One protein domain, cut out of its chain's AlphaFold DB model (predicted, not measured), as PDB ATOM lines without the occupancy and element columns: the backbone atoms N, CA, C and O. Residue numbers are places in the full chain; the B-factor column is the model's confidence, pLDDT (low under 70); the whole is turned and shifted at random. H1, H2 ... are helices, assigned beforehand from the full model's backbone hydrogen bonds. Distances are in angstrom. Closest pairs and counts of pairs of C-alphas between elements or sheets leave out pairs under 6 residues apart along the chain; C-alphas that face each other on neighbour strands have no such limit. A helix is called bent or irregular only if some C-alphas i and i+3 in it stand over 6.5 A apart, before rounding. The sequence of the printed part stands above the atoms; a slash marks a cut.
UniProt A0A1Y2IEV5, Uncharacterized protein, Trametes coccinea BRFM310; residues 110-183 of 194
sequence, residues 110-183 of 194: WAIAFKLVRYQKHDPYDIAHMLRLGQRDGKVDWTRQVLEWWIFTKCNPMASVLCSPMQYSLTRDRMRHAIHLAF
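What this domain is: This is residues 110 to 183 of the 194 residues of an uncharacterized protein of Trametes coccinea BRFM310 (UniProt A0A1Y2IEV5). A small all-helix body in which H1 and H2 form a helical hairpin along one side and the long helix H5 runs along the opposite side, steeply tilted to both, with its residues 171 to 175 touching H1 and its last residue, Ala 182, close to Ala 128 of H2. H3 packs on H5 and meets H1 at its end, and the short H4 follows H3 at the rim, far from H2. The printed part has 74 residues, with five named helices in the order H1, H2, H3, H4, H5 and no named strand. The whole is compact, with a radius of gyration of the C-alphas of 11.3 A, and spans 33 by 26 by 17 A along its three main axes.

Where its parts are: H1 covers residues 110 to 118 and begins at C-alpha 110, (28.688, 4.612, 37.532). H2 covers residues 123 to 137 and is 21.0 A long from first to last C-alpha. H3 covers residues 144 to 154 and is 15.3 A long, beginning at C-alpha 144, (19.562, -0.597, 50.090). H4 covers residues 156 to 162; it is irregular, but only just, with C-alphas 157 and 160 6.9 A apart. H5 covers residues 168 to 182, is 21.1 A long and ends at C-alpha 182, (20.494, -10.667, 43.294).

How they stand to each other: H1 is the hub, touching the four other helices. H1 and H2 form a helical hairpin at a shallow tilt of 27 degrees, opposite ways, and their closest C-alphas, of Lys 115 and Asp 123, are 5.4 A apart. H5 touches H1 with residues 171 to 175 alone, at a steep tilt of 65 degrees; the closest C-alphas are those of Leu 116 and Thr 171, 6.6 A apart. H5 also touches H2, at a steep tilt of 61 degrees, with the C-alphas of Ala 128 and Ala 182 closest at 4.4 A. H3 touches H5, with the C-alphas of Arg 144 and Arg 176 closest at 5.9 A; the tilt of 69 degrees is steep, only just short of about perpendicular. H1 and H3 touch only at their ends, where the closest C-alphas, of Ala 113 and Ile 151, are 6.7 A apart. H1 and H4 only just touch, with 3 pairs of C-alphas within 8 A, the closest being those of Val 117 and Leu 162 at 6.8 A. H2 is apart from H3 and from H4. In H1, H2, H3 and H5 every O i to N i+4 pair is within hydrogen-bond range; in H4 1 of 3 is, beside 2 of 4 O i to N i+3 pairs.

The domain as a whole: The C-alphas farthest apart, of Asp 137 and Pro 165, are 34.1 A from each other. The printed part has no cut. The link from H2 to H3 is short, and the other three links are tight. The mean pLDDT of the printed part is 90.7, and no printed residue is under 70.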
ATOM      1  N   TRP A 110      29.254   3.881  38.669       93.12
ATOM      2  CA  TRP A 110      28.688   4.612  37.532       93.12
ATOM      3  C   TRP A 110      27.832   3.711  36.648       93.12
ATOM      4  O   TRP A 110      26.718   4.081  36.273       93.12
ATOM      5  N   ALA A 111      28.298   2.490  36.384       92.31
ATOM      6  CA  ALA A 111      27.517   1.504  35.654       92.31
ATOM      7  C   ALA A 111      26.180   1.180  36.346       92.31
ATOM      8  O   ALA A 111      25.157   1.084  35.663       92.31
ATOM      9  N   ILE A 112      26.160   1.026  37.678       94.12
ATOM     10  CA  ILE A 112      24.906   0.807  38.418       94.12
ATOM     11  C   ILE A 112      24.048   2.075  38.395       94.12
ATOM     12  O   ILE A 112      22.852   1.981  38.122       94.12
ATOM     13  N   ALA A 113      24.632   3.253  38.627       92.94
ATOM     14  CA  ALA A 113      23.909   4.522  38.651       92.94
ATOM     15  C   ALA A 113      23.157   4.782  37.334       92.94
ATOM     16  O   ALA A 113      21.953   5.040  37.356       92.94
ATOM     17  N   PHE A 114      23.813   4.620  36.180       91.25
ATOM     18  CA  PHE A 114      23.166   4.780  34.870       91.25
ATOM     19  C   PHE A 114      22.004   3.807  34.670       91.25
ATOM     20  O   PHE A 114      20.938   4.177  34.171       91.25
ATOM     21  N   LYS A 115      22.181   2.561  35.113       92.06
ATOM     22  CA  LYS A 115      21.141   1.534  35.038       92.06
ATOM     23  C   LYS A 115      19.988   1.793  35.992       92.06
ATOM     24  O   LYS A 115      18.863   1.450  35.651       92.06
ATOM     25  N   LEU A 116      20.229   2.400  37.151       93.06
ATOM     26  CA  LEU A 116      19.175   2.788  38.086       93.06
ATOM     27  C   LEU A 116      18.347   3.958  37.568       93.06
ATOM     28  O   LEU A 116      17.140   3.969  37.800       93.06
ATOM     29  N   VAL A 117      18.953   4.906  36.849       89.62
ATOM     30  CA  VAL A 117      18.213   6.018  36.230       89.62
ATOM     31  C   VAL A 117      17.283   5.507  35.133       89.62
ATOM     32  O   VAL A 117      16.090   5.815  35.151       89.62
ATOM     33  N   ARG A 118      17.800   4.684  34.210       89.56
ATOM     34  CA  ARG A 118      17.000   4.137  33.105       89.56
ATOM     35  C   ARG A 118      16.028   3.059  33.583       89.56
ATOM     36  O   ARG A 118      14.837   3.153  33.316       89.56
ATOM     37  N   TYR A 119      16.550   2.054  34.279       92.62
ATOM     38  CA  TYR A 119      15.856   0.899  34.852       92.62
ATOM     39  C   TYR A 119      14.833   0.244  33.914       92.62
ATOM     40  O   TYR A 119      13.669   0.053  34.261       92.62
ATOM     41  N   GLN A 120      15.266  -0.094  32.699       91.31
ATOM     42  CA  GLN A 120      14.404  -0.680  31.672       91.31
ATOM     43  C   GLN A 120      14.986  -1.978  31.116       91.31
ATOM     44  O   GLN A 120      16.197  -2.214  31.141       91.31
ATOM     45  N   LYS A 121      14.106  -2.807  30.539       89.31
ATOM     46  CA  LYS A 121      14.451  -4.061  29.854       89.31
ATOM     47  C   LYS A 121      15.273  -4.987  30.765       89.31
ATOM     48  O   LYS A 121      14.741  -5.624  31.664       89.31
ATOM     49  N   HIS A 122      16.580  -5.034  30.546       89.56
ATOM     50  CA  HIS A 122      17.518  -5.921  31.224       89.56
ATOM     51  C   HIS A 122      18.334  -5.225  32.327       89.56
ATOM     52  O   HIS A 122      19.151  -5.874  32.973       89.56
ATOM     53  N   ASP A 123      18.160  -3.916  32.541       92.06
ATOM     54  CA  ASP A 123      18.897  -3.184  33.577       92.06
ATOM     55  C   ASP A 123      18.737  -3.770  34.991       92.06
ATOM     56  O   ASP A 123      19.762  -3.887  35.663       92.06
ATOM     57  N   PRO A 124      17.541  -4.211  35.443       94.56
ATOM     58  CA  PRO A 124      17.396  -4.810  36.773       94.56
ATOM     59  C   PRO A 124      18.277  -6.051  36.959       94.56
ATOM     60  O   PRO A 124      18.940  -6.203  37.983       94.56
ATOM     61  N   TYR A 125      18.333  -6.910  35.938       92.50
ATOM     62  CA  TYR A 125      19.140  -8.128  35.949       92.50
ATOM     63  C   TYR A 125      20.634  -7.830  35.823       92.50
ATOM     64  O   TYR A 125      21.426  -8.425  36.548       92.50
ATOM     65  N   ASP A 126      21.028  -6.889  34.958       92.00
ATOM     66  CA  ASP A 126      22.422  -6.439  34.866       92.00
ATOM     67  C   ASP A 126      22.916  -5.946  36.239       92.00
ATOM     68  O   ASP A 126      23.972  -6.385  36.690       92.00
ATOM     69  N   ILE A 127      22.138  -5.095  36.926       95.31
ATOM     70  CA  ILE A 127      22.470  -4.627  38.280       95.31
ATOM     71  C   ILE A 127      22.566  -5.821  39.232       95.31
ATOM     72  O   ILE A 127      23.550  -5.940  39.954       95.31
ATOM     73  N   ALA A 128      21.597  -6.739  39.214       95.00
ATOM     74  CA  ALA A 128      21.616  -7.909  40.087       95.00
ATOM     75  C   ALA A 128      22.880  -8.769  39.900       95.00
ATOM     76  O   ALA A 128      23.490  -9.197  40.880       95.00
ATOM     77  N   HIS A 129      23.322  -8.989  38.658       93.62
ATOM     78  CA  HIS A 129      24.572  -9.698  38.376       93.62
ATOM     79  C   HIS A 129      25.803  -8.944  38.897       93.62
ATOM     80  O   HIS A 129      26.689  -9.574  39.473       93.62
ATOM     81  N   MET A 130      25.837  -7.614  38.769       94.06
ATOM     82  CA  MET A 130      26.907  -6.779  39.330       94.06
ATOM     83  C   MET A 130      26.944  -6.850  40.864       94.06
ATOM     84  O   MET A 130      28.018  -6.978  41.448       94.06
ATOM     85  N   LEU A 131      25.784  -6.842  41.528       95.38
ATOM     86  CA  LEU A 131      25.698  -6.983  42.985       95.38
ATOM     87  C   LEU A 131      26.187  -8.362  43.447       95.38
ATOM     88  O   LEU A 131      26.968  -8.450  44.394       95.38
ATOM     89  N   ARG A 132      25.801  -9.445  42.757       93.75
ATOM     90  CA  ARG A 132      26.318 -10.795  43.053       93.75
ATOM     91  C   ARG A 132      27.836 -10.865  42.912       93.75
ATOM     92  O   ARG A 132      28.489 -11.455  43.768       93.75
ATOM     93  N   LEU A 133      28.388 -10.240  41.870       91.69
ATOM     94  CA  LEU A 133      29.833 -10.152  41.681       91.69
ATOM     95  C   LEU A 133      30.502  -9.410  42.848       91.69
ATOM     96  O   LEU A 133      31.438  -9.934  43.446       91.69
ATOM     97  N   GLY A 134      29.968  -8.250  43.244       91.75
ATOM     98  CA  GLY A 134      30.477  -7.481  44.385       91.75
ATOM     99  C   GLY A 134      30.387  -8.222  45.726       91.75
ATOM    100  O   GLY A 134      31.283  -8.107  46.558       91.75
ATOM    101  N   GLN A 135      29.347  -9.037  45.932       93.25
ATOM    102  CA  GLN A 135      29.226  -9.893  47.118       93.25
ATOM    103  C   GLN A 135      30.249 -11.038  47.105       93.25
ATOM    104  O   GLN A 135      30.769 -11.393  48.161       93.25
ATOM    105  N   ARG A 136      30.528 -11.626  45.936       90.88
ATOM    106  CA  ARG A 136      31.474 -12.741  45.790       90.88
ATOM    107  C   ARG A 136      32.921 -12.282  45.966       90.88
ATOM    108  O   ARG A 136      33.644 -12.868  46.766       90.88
ATOM    109  N   ASP A 137      33.313 -11.228  45.255       86.25
ATOM    110  CA  ASP A 137      34.720 -10.824  45.141       86.25
ATOM    111  C   ASP A 137      35.083  -9.746  46.172       86.25
ATOM    112  O   ASP A 137      36.157  -9.780  46.766       86.25
ATOM    113  N   GLY A 138      34.154  -8.827  46.451       82.69
ATOM    114  CA  GLY A 138      34.333  -7.751  47.430       82.69
ATOM    115  C   GLY A 138      33.781  -8.062  48.822       82.69
ATOM    116  O   GLY A 138      33.946  -7.248  49.727       82.69
ATOM    117  N   LYS A 139      33.104  -9.207  49.005       88.94
ATOM    118  CA  LYS A 139      32.419  -9.589  50.259       88.94
ATOM    119  C   LYS A 139      31.434  -8.527  50.768       88.94
ATOM    120  O   LYS A 139      31.163  -8.454  51.964       88.94
ATOM    121  N   VAL A 140      30.886  -7.710  49.866       92.50
ATOM    122  CA  VAL A 140      29.987  -6.606  50.224       92.50
ATOM    123  C   VAL A 140      28.609  -7.144  50.572       92.50
ATOM    124  O   VAL A 140      27.981  -7.766  49.721       92.50
ATOM    125  N   ASP A 141      28.121  -6.848  51.778       92.56
ATOM    126  CA  ASP A 141      26.734  -7.120  52.152       92.56
ATOM    127  C   ASP A 141      25.794  -6.026  51.618       92.56
ATOM    128  O   ASP A 141      25.684  -4.926  52.172       92.56
ATOM    129  N   TRP A 142      25.128  -6.324  50.504       94.62
ATOM    130  CA  TRP A 142      24.268  -5.367  49.819       94.62
ATOM    131  C   TRP A 142      22.914  -5.192  50.506       94.62
ATOM    132  O   TRP A 142      21.963  -5.934  50.267       94.62
ATOM    133  N   THR A 143      22.796  -4.106  51.263       94.25
ATOM    134  CA  THR A 143      21.511  -3.511  51.652       94.25
ATOM    135  C   THR A 143      21.199  -2.298  50.777       94.25
ATOM    136  O   THR A 143      22.081  -1.749  50.110       94.25
ATOM    137  N   ARG A 144      19.942  -1.832  50.794       94.06
ATOM    138  CA  ARG A 144      19.562  -0.597  50.090       94.06
ATOM    139  C   ARG A 144      20.390   0.585  50.597       94.06
ATOM    140  O   ARG A 144      20.865   1.357  49.779       94.06
ATOM    141  N   GLN A 145      20.600   0.695  51.910       93.88
ATOM    142  CA  GLN A 145      21.423   1.720  52.558       93.88
ATOM    143  C   GLN A 145      22.865   1.693  52.043       93.88
ATOM    144  O   GLN A 145      23.401   2.734  51.679       93.88
ATOM    145  N   VAL A 146      23.484   0.507  52.000       95.12
ATOM    146  CA  VAL A 146      24.874   0.336  51.549       95.12
ATOM    147  C   VAL A 146      25.007   0.697  50.073       95.12
ATOM    148  O   VAL A 146      25.907   1.453  49.713       95.12
ATOM    149  N   LEU A 147      24.094   0.214  49.225       95.06
ATOM    150  CA  LEU A 147      24.099   0.523  47.795       95.06
ATOM    151  C   LEU A 147      23.875   2.019  47.533       95.06
ATOM    152  O   LEU A 147      24.578   2.620  46.725       95.06
ATOM    153  N   GLU A 148      22.916   2.618  48.235       93.44
ATOM    154  CA  GLU A 148      22.600   4.043  48.158       93.44
ATOM    155  C   GLU A 148      23.796   4.906  48.573       93.44
ATOM    156  O   GLU A 148      24.229   5.772  47.812       93.44
ATOM    157  N   TRP A 149      24.378   4.628  49.742       93.06
ATOM    158  CA  TRP A 149      25.563   5.328  50.233       93.06
ATOM    159  C   TRP A 149      26.745   5.189  49.270       93.06
ATOM    160  O   TRP A 149      27.404   6.181  48.954       93.06
ATOM    161  N   TRP A 150      26.993   3.979  48.765       93.62
ATOM    162  CA  TRP A 150      28.098   3.710  47.850       93.62
ATOM    163  C   TRP A 150      27.958   4.497  46.542       93.62
ATOM    164  O   TRP A 150      28.916   5.132  46.101       93.62
ATOM    165  N   ILE A 151      26.751   4.535  45.966       92.94
ATOM    166  CA  ILE A 151      26.473   5.304  44.749       92.94
ATOM    167  C   ILE A 151      26.593   6.804  45.002       92.94
ATOM    168  O   ILE A 151      27.228   7.485  44.206       92.94
ATOM    169  N   PHE A 152      26.060   7.349  46.096       90.12
ATOM    170  CA  PHE A 152      26.184   8.791  46.349       90.12
ATOM    171  C   PHE A 152      27.600   9.231  46.692       90.12
ATOM    172  O   PHE A 152      27.992  10.344  46.348       90.12
ATOM    173  N   THR A 153      28.387   8.351  47.304       91.00
ATOM    174  CA  THR A 153      29.798   8.625  47.584       91.00
ATOM    175  C   THR A 153      30.629   8.612  46.299       91.00
ATOM    176  O   THR A 153      31.489   9.467  46.120       91.00
ATOM    177  N   LYS A 154      30.381   7.659  45.390       91.81
ATOM    178  CA  LYS A 154      31.196   7.466  44.174       91.81
ATOM    179  C   LYS A 154      30.680   8.195  42.932       91.81
ATOM    180  O   LYS A 154      31.451   8.479  42.024       91.81
ATOM    181  N   CYS A 155      29.395   8.514  42.896       91.00
ATOM    182  CA  CYS A 155      28.710   9.176  41.790       91.00
ATOM    183  C   CYS A 155      27.981  10.425  42.294       91.00
ATOM    184  O   CYS A 155      26.838  10.665  41.914       91.00
ATOM    185  N   ASN A 156      28.619  11.221  43.159       85.75
ATOM    186  CA  ASN A 156      28.020  12.431  43.733       85.75
ATOM    187  C   ASN A 156      27.323  13.339  42.690       85.75
ATOM    188  O   ASN A 156      26.189  13.744  42.946       85.75
ATOM    189  N   PRO A 157      27.872  13.563  41.474       86.44
ATOM    190  CA  PRO A 157      27.199  14.377  40.455       86.44
ATOM    191  C   PRO A 157      25.844  13.822  39.978       86.44
ATOM    192  O   PRO A 157      25.038  14.558  39.420       86.44
ATOM    193  N   MET A 158      25.564  12.535  40.210       83.12
ATOM    194  CA  MET A 158      24.266  11.910  39.932       83.12
ATOM    195  C   MET A 158      23.241  12.122  41.050       83.12
ATOM    196  O   MET A 158      22.082  11.753  40.868       83.12
ATOM    197  N   ALA A 159      23.622  12.692  42.198       81.75
ATOM    198  CA  ALA A 159      22.723  12.863  43.337       81.75
ATOM    199  C   ALA A 159      21.488  13.696  42.970       81.75
ATOM    200  O   ALA A 159      20.381  13.332  43.346       81.75
ATOM    201  N   SER A 160      21.630  14.753  42.167       75.69
ATOM    202  CA  SER A 160      20.488  15.559  41.706       75.69
ATOM    203  C   SER A 160      19.494  14.756  40.852       75.69
ATOM    204  O   SER A 160      18.286  14.974  40.937       75.69
ATOM    205  N   VAL A 161      19.985  13.792  40.071       81.06
ATOM    206  CA  VAL A 161      19.171  12.928  39.202       81.06
ATOM    207  C   VAL A 161      18.491  11.827  40.018       81.06
ATOM    208  O   VAL A 161      17.281  11.625  39.919       81.06
ATOM    209  N   LEU A 162      19.264  11.136  40.857       81.19
ATOM    210  CA  LEU A 162      18.819   9.993  41.660       81.19
ATOM    211  C   LEU A 162      17.968  10.405  42.875       81.19
ATOM    212  O   LEU A 162      17.113   9.635  43.312       81.19
ATOM    213  N   CYS A 163      18.177  11.612  43.407       79.50
ATOM    214  CA  CYS A 163      17.485  12.151  44.583       79.50
ATOM    215  C   CYS A 163      16.501  13.275  44.271       79.50
ATOM    216  O   CYS A 163      16.069  13.959  45.199       79.50
ATOM    217  N   SER A 164      16.117  13.490  43.007       81.50
ATOM    218  CA  SER A 164      15.019  14.426  42.749       81.50
ATOM    219  C   SER A 164      13.764  13.966  43.520       81.50
ATOM    220  O   SER A 164      13.539  12.755  43.626       81.50
ATOM    221  N   PRO A 165      12.938  14.876  44.074       77.12
ATOM    222  CA  PRO A 165      11.840  14.505  44.976       77.12
ATOM    223  C   PRO A 165      10.901  13.428  44.418       77.12
ATOM    224  O   PRO A 165      10.420  12.576  45.159       77.12
ATOM    225  N   MET A 166      10.691  13.420  43.099       74.81
ATOM    226  CA  MET A 166       9.876  12.413  42.413       74.81
ATOM    227  C   MET A 166      10.611  11.091  42.148       74.81
ATOM    228  O   MET A 166       9.970  10.048  42.050       74.81
ATOM    229  N   GLN A 167      11.938  11.113  42.006       82.62
ATOM    230  CA  GLN A 167      12.741   9.927  41.685       82.62
ATOM    231  C   GLN A 167      13.301   9.236  42.923       82.62
ATOM    232  O   GLN A 167      13.730   8.091  42.819       82.62
ATOM    233  N   TYR A 168      13.314   9.889  44.084       84.31
ATOM    234  CA  TYR A 168      14.035   9.365  45.237       84.31
ATOM    235  C   TYR A 168      13.429   8.069  45.788       84.31
ATOM    236  O   TYR A 168      14.136   7.073  45.966       84.31
ATOM    237  N   SER A 169      12.110   8.037  46.000       86.81
ATOM    238  CA  SER A 169      11.398   6.817  46.406       86.81
ATOM    239  C   SER A 169      11.519   5.727  45.341       86.81
ATOM    240  O   SER A 169      11.913   4.603  45.650       86.81
ATOM    241  N   LEU A 170      11.302   6.089  44.075       90.88
ATOM    242  CA  LEU A 170      11.387   5.173  42.942       90.88
ATOM    243  C   LEU A 170      12.781   4.548  42.802       90.88
ATOM    244  O   LEU A 170      12.908   3.346  42.591       90.88
ATOM    245  N   THR A 171      13.840   5.339  42.952       91.44
ATOM    246  CA  THR A 171      15.229   4.872  42.885       91.44
ATOM    247  C   THR A 171      15.519   3.886  44.013       91.44
ATOM    248  O   THR A 171      16.124   2.838  43.777       91.44
ATOM    249  N   ARG A 172      15.032   4.156  45.230       92.94
ATOM    250  CA  ARG A 172      15.159   3.226  46.361       92.94
ATOM    251  C   ARG A 172      14.405   1.921  46.123       92.94
ATOM    252  O   ARG A 172      14.927   0.856  46.453       92.94
ATOM    253  N   ASP A 173      13.233   1.971  45.505       93.31
ATOM    254  CA  ASP A 173      12.476   0.767  45.149       93.31
ATOM    255  C   ASP A 173      13.185  -0.046  44.062       93.31
ATOM    256  O   ASP A 173      13.294  -1.269  44.169       93.31
ATOM    257  N   ARG A 174      13.787   0.624  43.074       95.19
ATOM    258  CA  ARG A 174      14.649  -0.006  42.059       95.19
ATOM    259  C   ARG A 174      15.871  -0.688  42.679       95.19
ATOM    260  O   ARG A 174      16.216  -1.800  42.273       95.19
ATOM    261  N   MET A 175      16.501  -0.062  43.678       95.62
ATOM    262  CA  MET A 175      17.604  -0.662  44.441       95.62
ATOM    263  C   MET A 175      17.144  -1.916  45.190       95.62
ATOM    264  O   MET A 175      17.765  -2.966  45.046       95.62
ATOM    265  N   ARG A 176      16.032  -1.838  45.938       95.62
ATOM    266  CA  ARG A 176      15.459  -2.994  46.654       95.62
ATOM    267  C   ARG A 176      15.133  -4.137  45.702       95.62
ATOM    268  O   ARG A 176      15.502  -5.276  45.970       95.62
ATOM    269  N   HIS A 177      14.497  -3.837  44.573       95.75
ATOM    270  CA  HIS A 177      14.166  -4.840  43.570       95.75
ATOM    271  C   HIS A 177      15.422  -5.491  42.977       95.75
ATOM    272  O   HIS A 177      15.488  -6.714  42.903       95.75
ATOM    273  N   ALA A 178      16.452  -4.717  42.623       96.38
ATOM    274  CA  ALA A 178      17.695  -5.285  42.097       96.38
ATOM    275  C   ALA A 178      18.435  -6.154  43.134       96.38
ATOM    276  O   ALA A 178      18.967  -7.207  42.784       96.38
ATOM    277  N   ILE A 179      18.423  -5.754  44.412       96.56
ATOM    278  CA  ILE A 179      18.968  -6.544  45.528       96.56
ATOM    279  C   ILE A 179      18.174  -7.843  45.713       96.56
ATOM    280  O   ILE A 179      18.774  -8.905  45.859       96.56
ATOM    281  N   HIS A 180      16.842  -7.786  45.650       95.31
ATOM    282  CA  HIS A 180      15.994  -8.977  45.691       95.31
ATOM    283  C   HIS A 180      16.318  -9.935  44.539       95.31
ATOM    284  O   HIS A 180      16.515 -11.123  44.769       95.31
ATOM    285  N   LEU A 181      16.441  -9.424  43.309       95.19
ATOM    286  CA  LEU A 181      16.843 -10.239  42.162       95.19
ATOM    287  C   LEU A 181      18.222 -10.872  42.381       95.19
ATOM    288  O   LEU A 181      18.433 -12.026  42.012       95.19
ATOM    289  N   ALA A 182      19.165 -10.149  42.991       94.69
ATOM    290  CA  ALA A 182      20.494 -10.667  43.294       94.69
ATOM    291  C   ALA A 182      20.459 -11.778  44.359       94.69
ATOM    292  O   ALA A 182      21.110 -12.809  44.167       94.69
ATOM    293  N   PHE A 183      19.678 -11.588  45.428       94.44
ATOM    294  CA  PHE A 183      19.667 -12.425  46.633       94.44
ATOM    295  C   PHE A 183      18.230 -12.707  47.130       94.44
ATOM    296  O   PHE A 183      17.840 -12.249  48.211       94.44
TER     297      PHE A 183